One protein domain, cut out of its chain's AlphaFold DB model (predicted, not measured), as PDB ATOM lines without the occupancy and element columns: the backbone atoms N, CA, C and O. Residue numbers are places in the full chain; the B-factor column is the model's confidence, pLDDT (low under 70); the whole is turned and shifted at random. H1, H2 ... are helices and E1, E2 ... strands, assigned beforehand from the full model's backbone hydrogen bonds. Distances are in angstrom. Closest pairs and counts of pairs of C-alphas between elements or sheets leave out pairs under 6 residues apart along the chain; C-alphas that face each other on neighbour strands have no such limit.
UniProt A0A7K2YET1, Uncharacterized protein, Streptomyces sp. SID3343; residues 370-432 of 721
ATOM      1  N   TYR A 370     146.616 -33.364 170.236       78.88
ATOM      2  CA  TYR A 370     145.897 -32.106 170.016       78.88
ATOM      3  C   TYR A 370     145.312 -31.993 168.595       78.88
ATOM      4  O   TYR A 370     144.104 -31.848 168.456       78.88
ATOM      5  N   CYS A 371     146.130 -32.110 167.534       80.06
ATOM      6  CA  CYS A 371     145.635 -32.072 166.140       80.06
ATOM      7  C   CYS A 371     145.402 -33.439 165.492       80.06
ATOM      8  O   CYS A 371     144.917 -33.485 164.370       80.06
ATOM      9  N   LEU A 372     145.762 -34.549 166.143       79.00
ATOM     10  CA  LEU A 372     145.675 -35.910 165.591       79.00
ATOM     11  C   LEU A 372     146.579 -36.206 164.388       79.00
ATOM     12  O   LEU A 372     146.572 -37.341 163.896       79.00
ATOM     13  N   ASP A 373     147.402 -35.254 163.956       84.94
ATOM     14  CA  ASP A 373     148.401 -35.494 162.922       84.94
ATOM     15  C   ASP A 373     149.474 -36.475 163.395       84.94
ATOM     16  O   ASP A 373     149.843 -36.538 164.573       84.94
ATOM     17  N   ARG A 374     150.002 -37.247 162.445       88.69
ATOM     18  CA  ARG A 374     151.199 -38.061 162.659       88.69
ATOM     19  C   ARG A 374     152.422 -37.156 162.605       88.69
ATOM     20  O   ARG A 374     152.640 -36.443 161.629       88.69
ATOM     21  N   VAL A 375     153.217 -37.193 163.664       90.06
ATOM     22  CA  VAL A 375     154.392 -36.348 163.840       90.06
ATOM     23  C   VAL A 375     155.611 -37.227 164.066       90.06
ATOM     24  O   VAL A 375     155.569 -38.209 164.810       90.06
ATOM     25  N   ARG A 376     156.720 -36.860 163.428       89.75
ATOM     26  CA  ARG A 376     158.023 -37.478 163.668       89.75
ATOM     27  C   ARG A 376     158.799 -36.687 164.699       89.75
ATOM     28  O   ARG A 376     158.722 -35.463 164.738       89.75
ATOM     29  N   TRP A 377     159.577 -37.408 165.493       88.00
ATOM     30  CA  TRP A 377     160.543 -36.804 166.393       88.00
ATOM     31  C   TRP A 377     161.528 -35.910 165.622       88.00
ATOM     32  O   TRP A 377     162.137 -36.350 164.644       88.00
ATOM     33  N   ASN A 378     161.698 -34.673 166.086       88.62
ATOM     34  CA  ASN A 378     162.661 -33.717 165.558       88.62
ATOM     35  C   ASN A 378     163.358 -32.983 166.709       88.62
ATOM     36  O   ASN A 378     162.779 -32.115 167.357       88.62
ATOM     37  N   GLU A 379     164.628 -33.309 166.922       86.62
ATOM     38  CA  GLU A 379     165.437 -32.745 168.001       86.62
ATOM     39  C   GLU A 379     165.833 -31.272 167.771       86.62
ATOM     40  O   GLU A 379     166.301 -30.601 168.686       86.62
ATOM     41  N   HIS A 380     165.612 -30.727 166.570       87.44
ATOM     42  CA  HIS A 380     165.873 -29.315 166.270       87.44
ATOM     43  C   HIS A 380     164.708 -28.380 166.630       87.44
ATOM     44  O   HIS A 380     164.874 -27.158 166.595       87.44
ATOM     45  N   GLU A 381     163.544 -28.933 166.978       91.31
ATOM     46  CA  GLU A 381     162.331 -28.199 167.361       91.31
ATOM     47  C   GLU A 381     161.995 -28.430 168.843       91.31
ATOM     48  O   GLU A 381     160.833 -28.637 169.195       91.31
ATOM     49  N   LEU A 382     163.017 -28.419 169.709       93.56
ATOM     50  CA  LEU A 382     162.854 -28.537 171.159       93.56
ATOM     51  C   LEU A 382     162.642 -27.185 171.831       93.56
ATOM     52  O   LEU A 382     163.242 -26.181 171.452       93.56
ATOM     53  N   TYR A 383     161.803 -27.188 172.860       94.81
ATOM     54  CA  TYR A 383     161.412 -26.027 173.647       94.81
ATOM     55  C   TYR A 383     161.373 -26.387 175.137       94.81
ATOM     56  O   TYR A 383     161.043 -27.515 175.491       94.81
ATOM     57  N   GLU A 384     161.662 -25.436 176.018       92.38
ATOM     58  CA  GLU A 384     161.465 -25.535 177.473       92.38
ATOM     59  C   GLU A 384     160.446 -24.480 177.914       92.38
ATOM     60  O   GLU A 384     160.293 -23.449 177.257       92.38
ATOM     61  N   ARG A 385     159.731 -24.728 179.018       89.31
ATOM     62  CA  ARG A 385     158.845 -23.715 179.611       89.31
ATOM     63  C   ARG A 385     159.652 -22.787 180.514       89.31
ATOM     64  O   ARG A 385     160.348 -23.250 181.415       89.31
ATOM     65  N   ASP A 386     159.536 -21.480 180.291       86.12
ATOM     66  CA  ASP A 386     160.096 -20.458 181.175       86.12
ATOM     67  C   ASP A 386     159.273 -20.326 182.479       86.12
ATOM     68  O   ASP A 386     158.191 -20.899 182.640       86.12
ATOM     69  N   ALA A 387     159.751 -19.509 183.422       79.12
ATOM     70  CA  ALA A 387     159.046 -19.240 184.683       79.12
ATOM     71  C   ALA A 387     157.664 -18.565 184.506       79.12
ATOM     72  O   ALA A 387     156.897 -18.460 185.463       79.12
ATOM     73  N   ARG A 388     157.344 -18.082 183.298       78.94
ATOM     74  CA  ARG A 388     156.060 -17.486 182.909       78.94
ATOM     75  C   ARG A 388     155.203 -18.453 182.078       78.94
ATOM     76  O   ARG A 388     154.211 -18.008 181.509       78.94
ATOM     77  N   GLN A 389     155.563 -19.740 182.018       79.38
ATOM     78  CA  GLN A 389     154.886 -20.786 181.238       79.38
ATOM     79  C   GLN A 389     154.910 -20.556 179.715       79.38
ATOM     80  O   GLN A 389     154.057 -21.064 178.990       79.38
ATOM     81  N   ARG A 390     155.887 -19.800 179.199       86.88
ATOM     82  CA  ARG A 390     156.094 -19.613 177.755       86.88
ATOM     83  C   ARG A 390     157.130 -20.600 177.238       86.88
ATOM     84  O   ARG A 390     158.106 -20.883 177.924       86.88
ATOM     85  N   PHE A 391     156.932 -21.093 176.021       89.62
ATOM     86  CA  PHE A 391     157.863 -22.015 175.379       89.62
ATOM     87  C   PHE A 391     159.010 -21.253 174.714       89.62
ATOM     88  O   PHE A 391     158.792 -20.461 173.797       89.62
ATOM     89  N   GLU A 392     160.234 -21.514 175.157       93.06
ATOM     90  CA  GLU A 392     161.456 -20.970 174.569       93.06
ATOM     91  C   GLU A 392     162.239 -22.092 173.897       93.06
ATOM     92  O   GLU A 392     162.427 -23.161 174.473       93.06
ATOM     93  N   ARG A 393     162.674 -21.865 172.653       93.62
ATOM     94  CA  ARG A 393     163.416 -22.869 171.889       93.62
ATOM     95  C   ARG A 393     164.749 -23.162 172.573       93.62
ATOM     96  O   ARG A 393     165.482 -22.235 172.913       93.62
ATOM     97  N   VAL A 394     165.090 -24.440 172.694       92.69
ATOM     98  CA  VAL A 394     166.360 -24.892 173.261       92.69
ATOM     99  C   VAL A 394     167.129 -25.735 172.262       92.69
ATOM    100  O   VAL A 394     166.553 -26.488 171.480       92.69
ATOM    101  N   ASP A 395     168.451 -25.615 172.306       90.56
ATOM    102  CA  ASP A 395     169.348 -26.481 171.556       90.56
ATOM    103  C   ASP A 395     170.173 -27.324 172.527       90.56
ATOM    104  O   ASP A 395     170.990 -26.814 173.297       90.56
ATOM    105  N   LEU A 396     169.945 -28.635 172.484       88.62
ATOM    106  CA  LEU A 396     170.672 -29.593 173.307       88.62
ATOM    107  C   LEU A 396     171.938 -30.113 172.614       88.62
ATOM    108  O   LEU A 396     172.653 -30.913 173.211       88.62
ATOM    109  N   SER A 397     172.251 -29.702 171.380       86.75
ATOM    110  CA  SER A 397     173.410 -30.188 170.607       86.75
ATOM    111  C   SER A 397     174.747 -30.050 171.352       86.75
ATOM    112  O   SER A 397     175.614 -30.915 171.237       86.75
ATOM    113  N   ASN A 398     174.874 -29.026 172.199       87.00
ATOM    114  CA  ASN A 398     176.076 -28.744 172.987       87.00
ATOM    115  C   ASN A 398     176.204 -29.598 174.267       87.00
ATOM    116  O   ASN A 398     177.227 -29.536 174.950       87.00
ATOM    117  N   ILE A 399     175.185 -30.393 174.617       87.94
ATOM    118  CA  ILE A 399     175.203 -31.289 175.781       87.94
ATOM    119  C   ILE A 399     175.651 -32.679 175.328       87.94
ATOM    120  O   ILE A 399     174.855 -33.478 174.827       87.94
ATOM    121  N   THR A 400     176.941 -32.952 175.520       88.00
ATOM    122  CA  THR A 400     177.597 -34.208 175.118       88.00
ATOM    123  C   THR A 400     177.501 -35.312 176.169       88.00
ATOM    124  O   THR A 400     177.586 -36.487 175.824       88.00
ATOM    125  N   ASP A 401     177.304 -34.955 177.441       87.56
ATOM    126  CA  ASP A 401     177.092 -35.905 178.537       87.56
ATOM    127  C   ASP A 401     175.718 -36.592 178.378       87.56
ATOM    128  O   ASP A 401     174.689 -35.908 178.447       87.56
ATOM    129  N   PRO A 402     175.666 -37.927 178.185       79.69
ATOM    130  CA  PRO A 402     174.414 -38.639 177.939       79.69
ATOM    131  C   PRO A 402     173.411 -38.549 179.092       79.69
ATOM    132  O   PRO A 402     172.207 -38.509 178.844       79.69
ATOM    133  N   LEU A 403     173.884 -38.497 180.343       79.00
ATOM    134  CA  LEU A 403     173.015 -38.408 181.517       79.00
ATOM    135  C   LEU A 403     172.388 -37.020 181.612       79.00
ATOM    136  O   LEU A 403     171.175 -36.914 181.770       79.00
ATOM    137  N   LYS A 404     173.186 -35.957 181.437       82.06
ATOM    138  CA  LYS A 404     172.672 -34.574 181.430       82.06
ATOM    139  C   LYS A 404     171.736 -34.321 180.257       82.06
ATOM    140  O   LYS A 404     170.739 -33.620 180.409       82.06
ATOM    141  N   ARG A 405     172.043 -34.893 179.089       85.75
ATOM    142  CA  ARG A 405     171.170 -34.815 177.915       85.75
ATOM    143  C   ARG A 405     169.838 -35.501 178.193       85.75
ATOM    144  O   ARG A 405     168.796 -34.911 177.933       85.75
ATOM    145  N   HIS A 406     169.870 -36.723 178.728       79.62
ATOM    146  CA  HIS A 406     168.658 -37.470 179.050       79.62
ATOM    147  C   HIS A 406     167.804 -36.748 180.095       79.62
ATOM    148  O   HIS A 406     166.601 -36.635 179.901       79.62
ATOM    149  N   ASP A 407     168.419 -36.224 181.157       82.75
ATOM    150  CA  ASP A 407     167.720 -35.460 182.194       82.75
ATOM    151  C   ASP A 407     167.032 -34.220 181.614       82.75
ATOM    152  O   ASP A 407     165.835 -34.021 181.814       82.75
ATOM    153  N   ARG A 408     167.744 -33.450 180.783       86.62
ATOM    154  CA  ARG A 408     167.186 -32.245 180.168       86.62
ATOM    155  C   ARG A 408     166.078 -32.536 179.159       86.62
ATOM    156  O   ARG A 408     165.086 -31.818 179.125       86.62
ATOM    157  N   LEU A 409     166.189 -33.629 178.401       86.94
ATOM    158  CA  LEU A 409     165.120 -34.075 177.501       86.94
ATOM    159  C   LEU A 409     163.798 -34.337 178.246       86.94
ATOM    160  O   LEU A 409     162.733 -34.229 177.649       86.94
ATOM    161  N   ARG A 410     163.821 -34.645 179.551       82.44
ATOM    162  CA  ARG A 410     162.589 -34.877 180.326       82.44
ATOM    163  C   ARG A 410     161.775 -33.606 180.558       82.44
ATOM    164  O   ARG A 410     160.577 -33.722 180.793       82.44
ATOM    165  N   SER A 411     162.401 -32.430 180.495       83.75
ATOM    166  CA  SER A 411     161.748 -31.124 180.647       83.75
ATOM    167  C   SER A 411     161.502 -30.404 179.318       83.75
ATOM    168  O   SER A 411     160.976 -29.292 179.320       83.75
ATOM    169  N   THR A 412     161.880 -31.007 178.184       91.81
ATOM    170  CA  THR A 412     161.682 -30.406 176.861       91.81
ATOM    171  C   THR A 412     160.394 -30.856 176.187       91.81
ATOM    172  O   THR A 412     159.898 -31.971 176.369       91.81
ATOM    173  N   PHE A 413     159.911 -30.014 175.286       93.56
ATOM    174  CA  PHE A 413     158.753 -30.236 174.442       93.56
ATOM    175  C   PHE A 413     159.150 -30.093 172.980       93.56
ATOM    176  O   PHE A 413     159.928 -29.212 172.631       93.56
ATOM    177  N   MET A 414     158.593 -30.929 172.115       93.25
ATOM    178  CA  MET A 414     158.725 -30.787 170.675       93.25
ATOM    179  C   MET A 414     157.508 -30.047 170.127       93.25
ATOM    180  O   MET A 414     156.368 -30.454 170.370       93.25
ATOM    181  N   ARG A 415     157.731 -28.983 169.356       92.81
ATOM    182  CA  ARG A 415     156.634 -28.290 168.676       92.81
ATOM    183  C   ARG A 415     156.079 -29.159 167.546       92.81
ATOM    184  O   ARG A 415     156.820 -29.635 166.687       92.81
ATOM    185  N   CYS A 416     154.769 -29.371 167.541       90.94
ATOM    186  CA  CYS A 416     154.081 -30.056 166.456       90.94
ATOM    187  C   CYS A 416     154.100 -29.173 165.197       90.94
ATOM    188  O   CYS A 416     153.683 -28.017 165.274       90.94
ATOM    189  N   PRO A 417     154.509 -29.702 164.032       90.00
ATOM    190  CA  PRO A 417     154.481 -28.954 162.779       90.00
ATOM    191  C   PRO A 417     153.061 -28.736 162.239       90.00
ATOM    192  O   PRO A 417     152.899 -27.930 161.331       90.00
ATOM    193  N   ASN A 418     152.062 -29.452 162.776       87.00
ATOM    194  CA  ASN A 418     150.656 -29.386 162.375       87.00
ATOM    195  C   ASN A 418     150.467 -29.412 160.842       87.00
ATOM    196  O   ASN A 418     149.988 -28.438 160.260       87.00
ATOM    197  N   PRO A 419     150.914 -30.483 160.157       83.88
ATOM    198  CA  PRO A 419     150.964 -30.533 158.696       83.88
ATOM    199  C   PRO A 419     149.597 -30.358 158.024       83.88
ATOM    200  O   PRO A 419     149.545 -29.893 156.887       83.88
ATOM    201  N   SER A 420     148.505 -30.721 158.699       81.69
ATOM    202  CA  SER A 420     147.149 -30.497 158.192       81.69
ATOM    203  C   SER A 420     146.724 -29.021 158.229       81.69
ATOM    204  O   SER A 420     145.845 -28.621 157.465       81.69
ATOM    205  N   GLY A 421     147.342 -28.204 159.093       78.81
ATOM    206  CA  GLY A 421     146.990 -26.798 159.308       78.81
ATOM    207  C   GLY A 421     145.581 -26.589 159.874       78.81
ATOM    208  O   GLY A 421     145.047 -25.482 159.799       78.81
ATOM    209  N   ASP A 422     144.957 -27.644 160.399       71.62
ATOM    210  CA  ASP A 422     143.560 -27.648 160.838       71.62
ATOM    211  C   ASP A 422     143.371 -27.061 162.250       71.62
ATOM    212  O   ASP A 422     142.263 -26.693 162.640       71.62
ATOM    213  N   GLU A 423     144.449 -26.959 163.025       72.81
ATOM    214  CA  GLU A 423     144.492 -26.292 164.323       72.81
ATOM    215  C   GLU A 423     145.279 -24.981 164.272       72.81
ATOM    216  O   GLU A 423     146.369 -24.902 163.707       72.81
ATOM    217  N   LYS A 424     144.722 -23.926 164.869       73.44
ATOM    218  CA  LYS A 424     145.365 -22.605 164.897       73.44
ATOM    219  C   LYS A 424     146.273 -22.439 166.108       73.44
ATOM    220  O   LYS A 424     147.169 -21.596 166.073       73.44
ATOM    221  N   ARG A 425     146.025 -23.194 167.181       77.81
ATOM    222  CA  ARG A 425     146.871 -23.193 168.377       77.81
ATOM    223  C   ARG A 425     148.147 -23.997 168.118       77.81
ATOM    224  O   ARG A 425     148.127 -25.038 167.470       77.81
ATOM    225  N   GLU A 426     149.273 -23.506 168.628       84.62
ATOM    226  CA  GLU A 426     150.526 -24.257 168.589       84.62
ATOM    227  C   GLU A 426     150.483 -25.407 169.601       84.62
ATOM    228  O   GLU A 426     150.042 -25.225 170.737       84.62
ATOM    229  N   HIS A 427     150.978 -26.583 169.211       85.69
ATOM    230  CA  HIS A 427     151.048 -27.740 170.102       85.69
ATOM    231  C   HIS A 427     152.481 -28.040 170.488       85.69
ATOM    232  O   HIS A 427     153.355 -28.151 169.629       85.69
ATOM    233  N   TYR A 428     152.691 -28.262 171.776       89.69
ATOM    234  CA  TYR A 428     153.976 -28.640 172.339       89.69
ATOM    235  C   TYR A 428     153.822 -30.015 172.990       89.69
ATOM    236  O   TYR A 428     153.081 -30.182 173.957       89.69
ATOM    237  N   LEU A 429     154.477 -31.019 172.410       90.06
ATOM    238  CA  LEU A 429     154.404 -32.412 172.843       90.06
ATOM    239  C   LEU A 429     155.556 -32.709 173.798       90.06
ATOM    240  O   LEU A 429     156.703 -32.493 173.404       90.06
ATOM    241  N   PRO A 430     155.307 -33.220 175.014       91.38
ATOM    242  CA  PRO A 430     156.386 -33.609 175.910       91.38
ATOM    243  C   PRO A 430     157.330 -34.581 175.207       91.38
ATOM    244  O   PRO A 430     156.897 -35.515 174.535       91.38
ATOM    245  N   THR A 431     158.632 -34.393 175.366       90.94
ATOM    246  CA  THR A 431     159.631 -35.228 174.687       90.94
ATOM    247  C   THR A 431     159.459 -36.711 175.022       90.94
ATOM    248  O   THR A 431     159.491 -37.552 174.124       90.94
ATOM    249  N   ASN A 432     159.154 -37.037 176.282       88.38
ATOM    250  CA  ASN A 432     158.875 -38.406 176.732       88.38
ATOM    251  C   ASN A 432     157.652 -39.042 176.046       88.38
ATOM    252  O   ASN A 432     157.539 -40.260 176.001       88.38
TER     253      ASN A 432
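What this domain is: This is residues 370 to 432 of the 721 residues of an uncharacterized protein of Streptomyces sp. SID3343 (UniProt A0A7K2YET1). With little regular structure, this is a small twisted sheet of two hairpins, E1 with E2 and E3 with E4, with short helix H1 towards one end of the long axis and loop 416 to 427 towards the other. The 63 printed residues hold E1, E2, H1, E3, E4, in that order, a mixed class with 22 residues in named elements; the sheet E2 - E1 - E3 - E4 is antiparallel. It is only just compact, close to loose: radius of gyration of the C-alphas 12.5 A, spans 39 by 27 by 16 A.

How they stand to each other: Find E1, residues 382 to 385, in a hairpin with E2, residues 391 to 393; N 384 and O 392, 2.9 A apart, are within hydrogen-bond range. E1 is also antiparallel to E3, residues 412 to 415, with N 383 and O 413 at 2.8 A. E3 forms a hairpin with E4, residues 428 to 430, with N 414 and O 429 at 2.8 A. H1, residues 402 to 409, has every O i to N i+4 pair within range and only grazes the sheet, with residues 408 to 409. E2, H1 and E3 make a split strand-helix-strand unit, two strands of one sheet that are not neighbours and have a helix between them along the chain; E1 is between E2 and E3 in the sheet, and the crossover is right-handed.

Where its parts are: E1 begins at C-alpha 382, (162.854, -28.537, 171.159), and runs 10.5 A; H1 runs 10.4 A, E3 9.8 A. E4 ends at C-alpha 430, (156.386, -33.609, 175.910).

The domain as a whole: The C-alphas farthest apart, Asp 401 and Asp 422, are 38.8 A apart. The printed part has no cut, the link E3 to E4 is long, and no printed residue is under 70 in pLDDT.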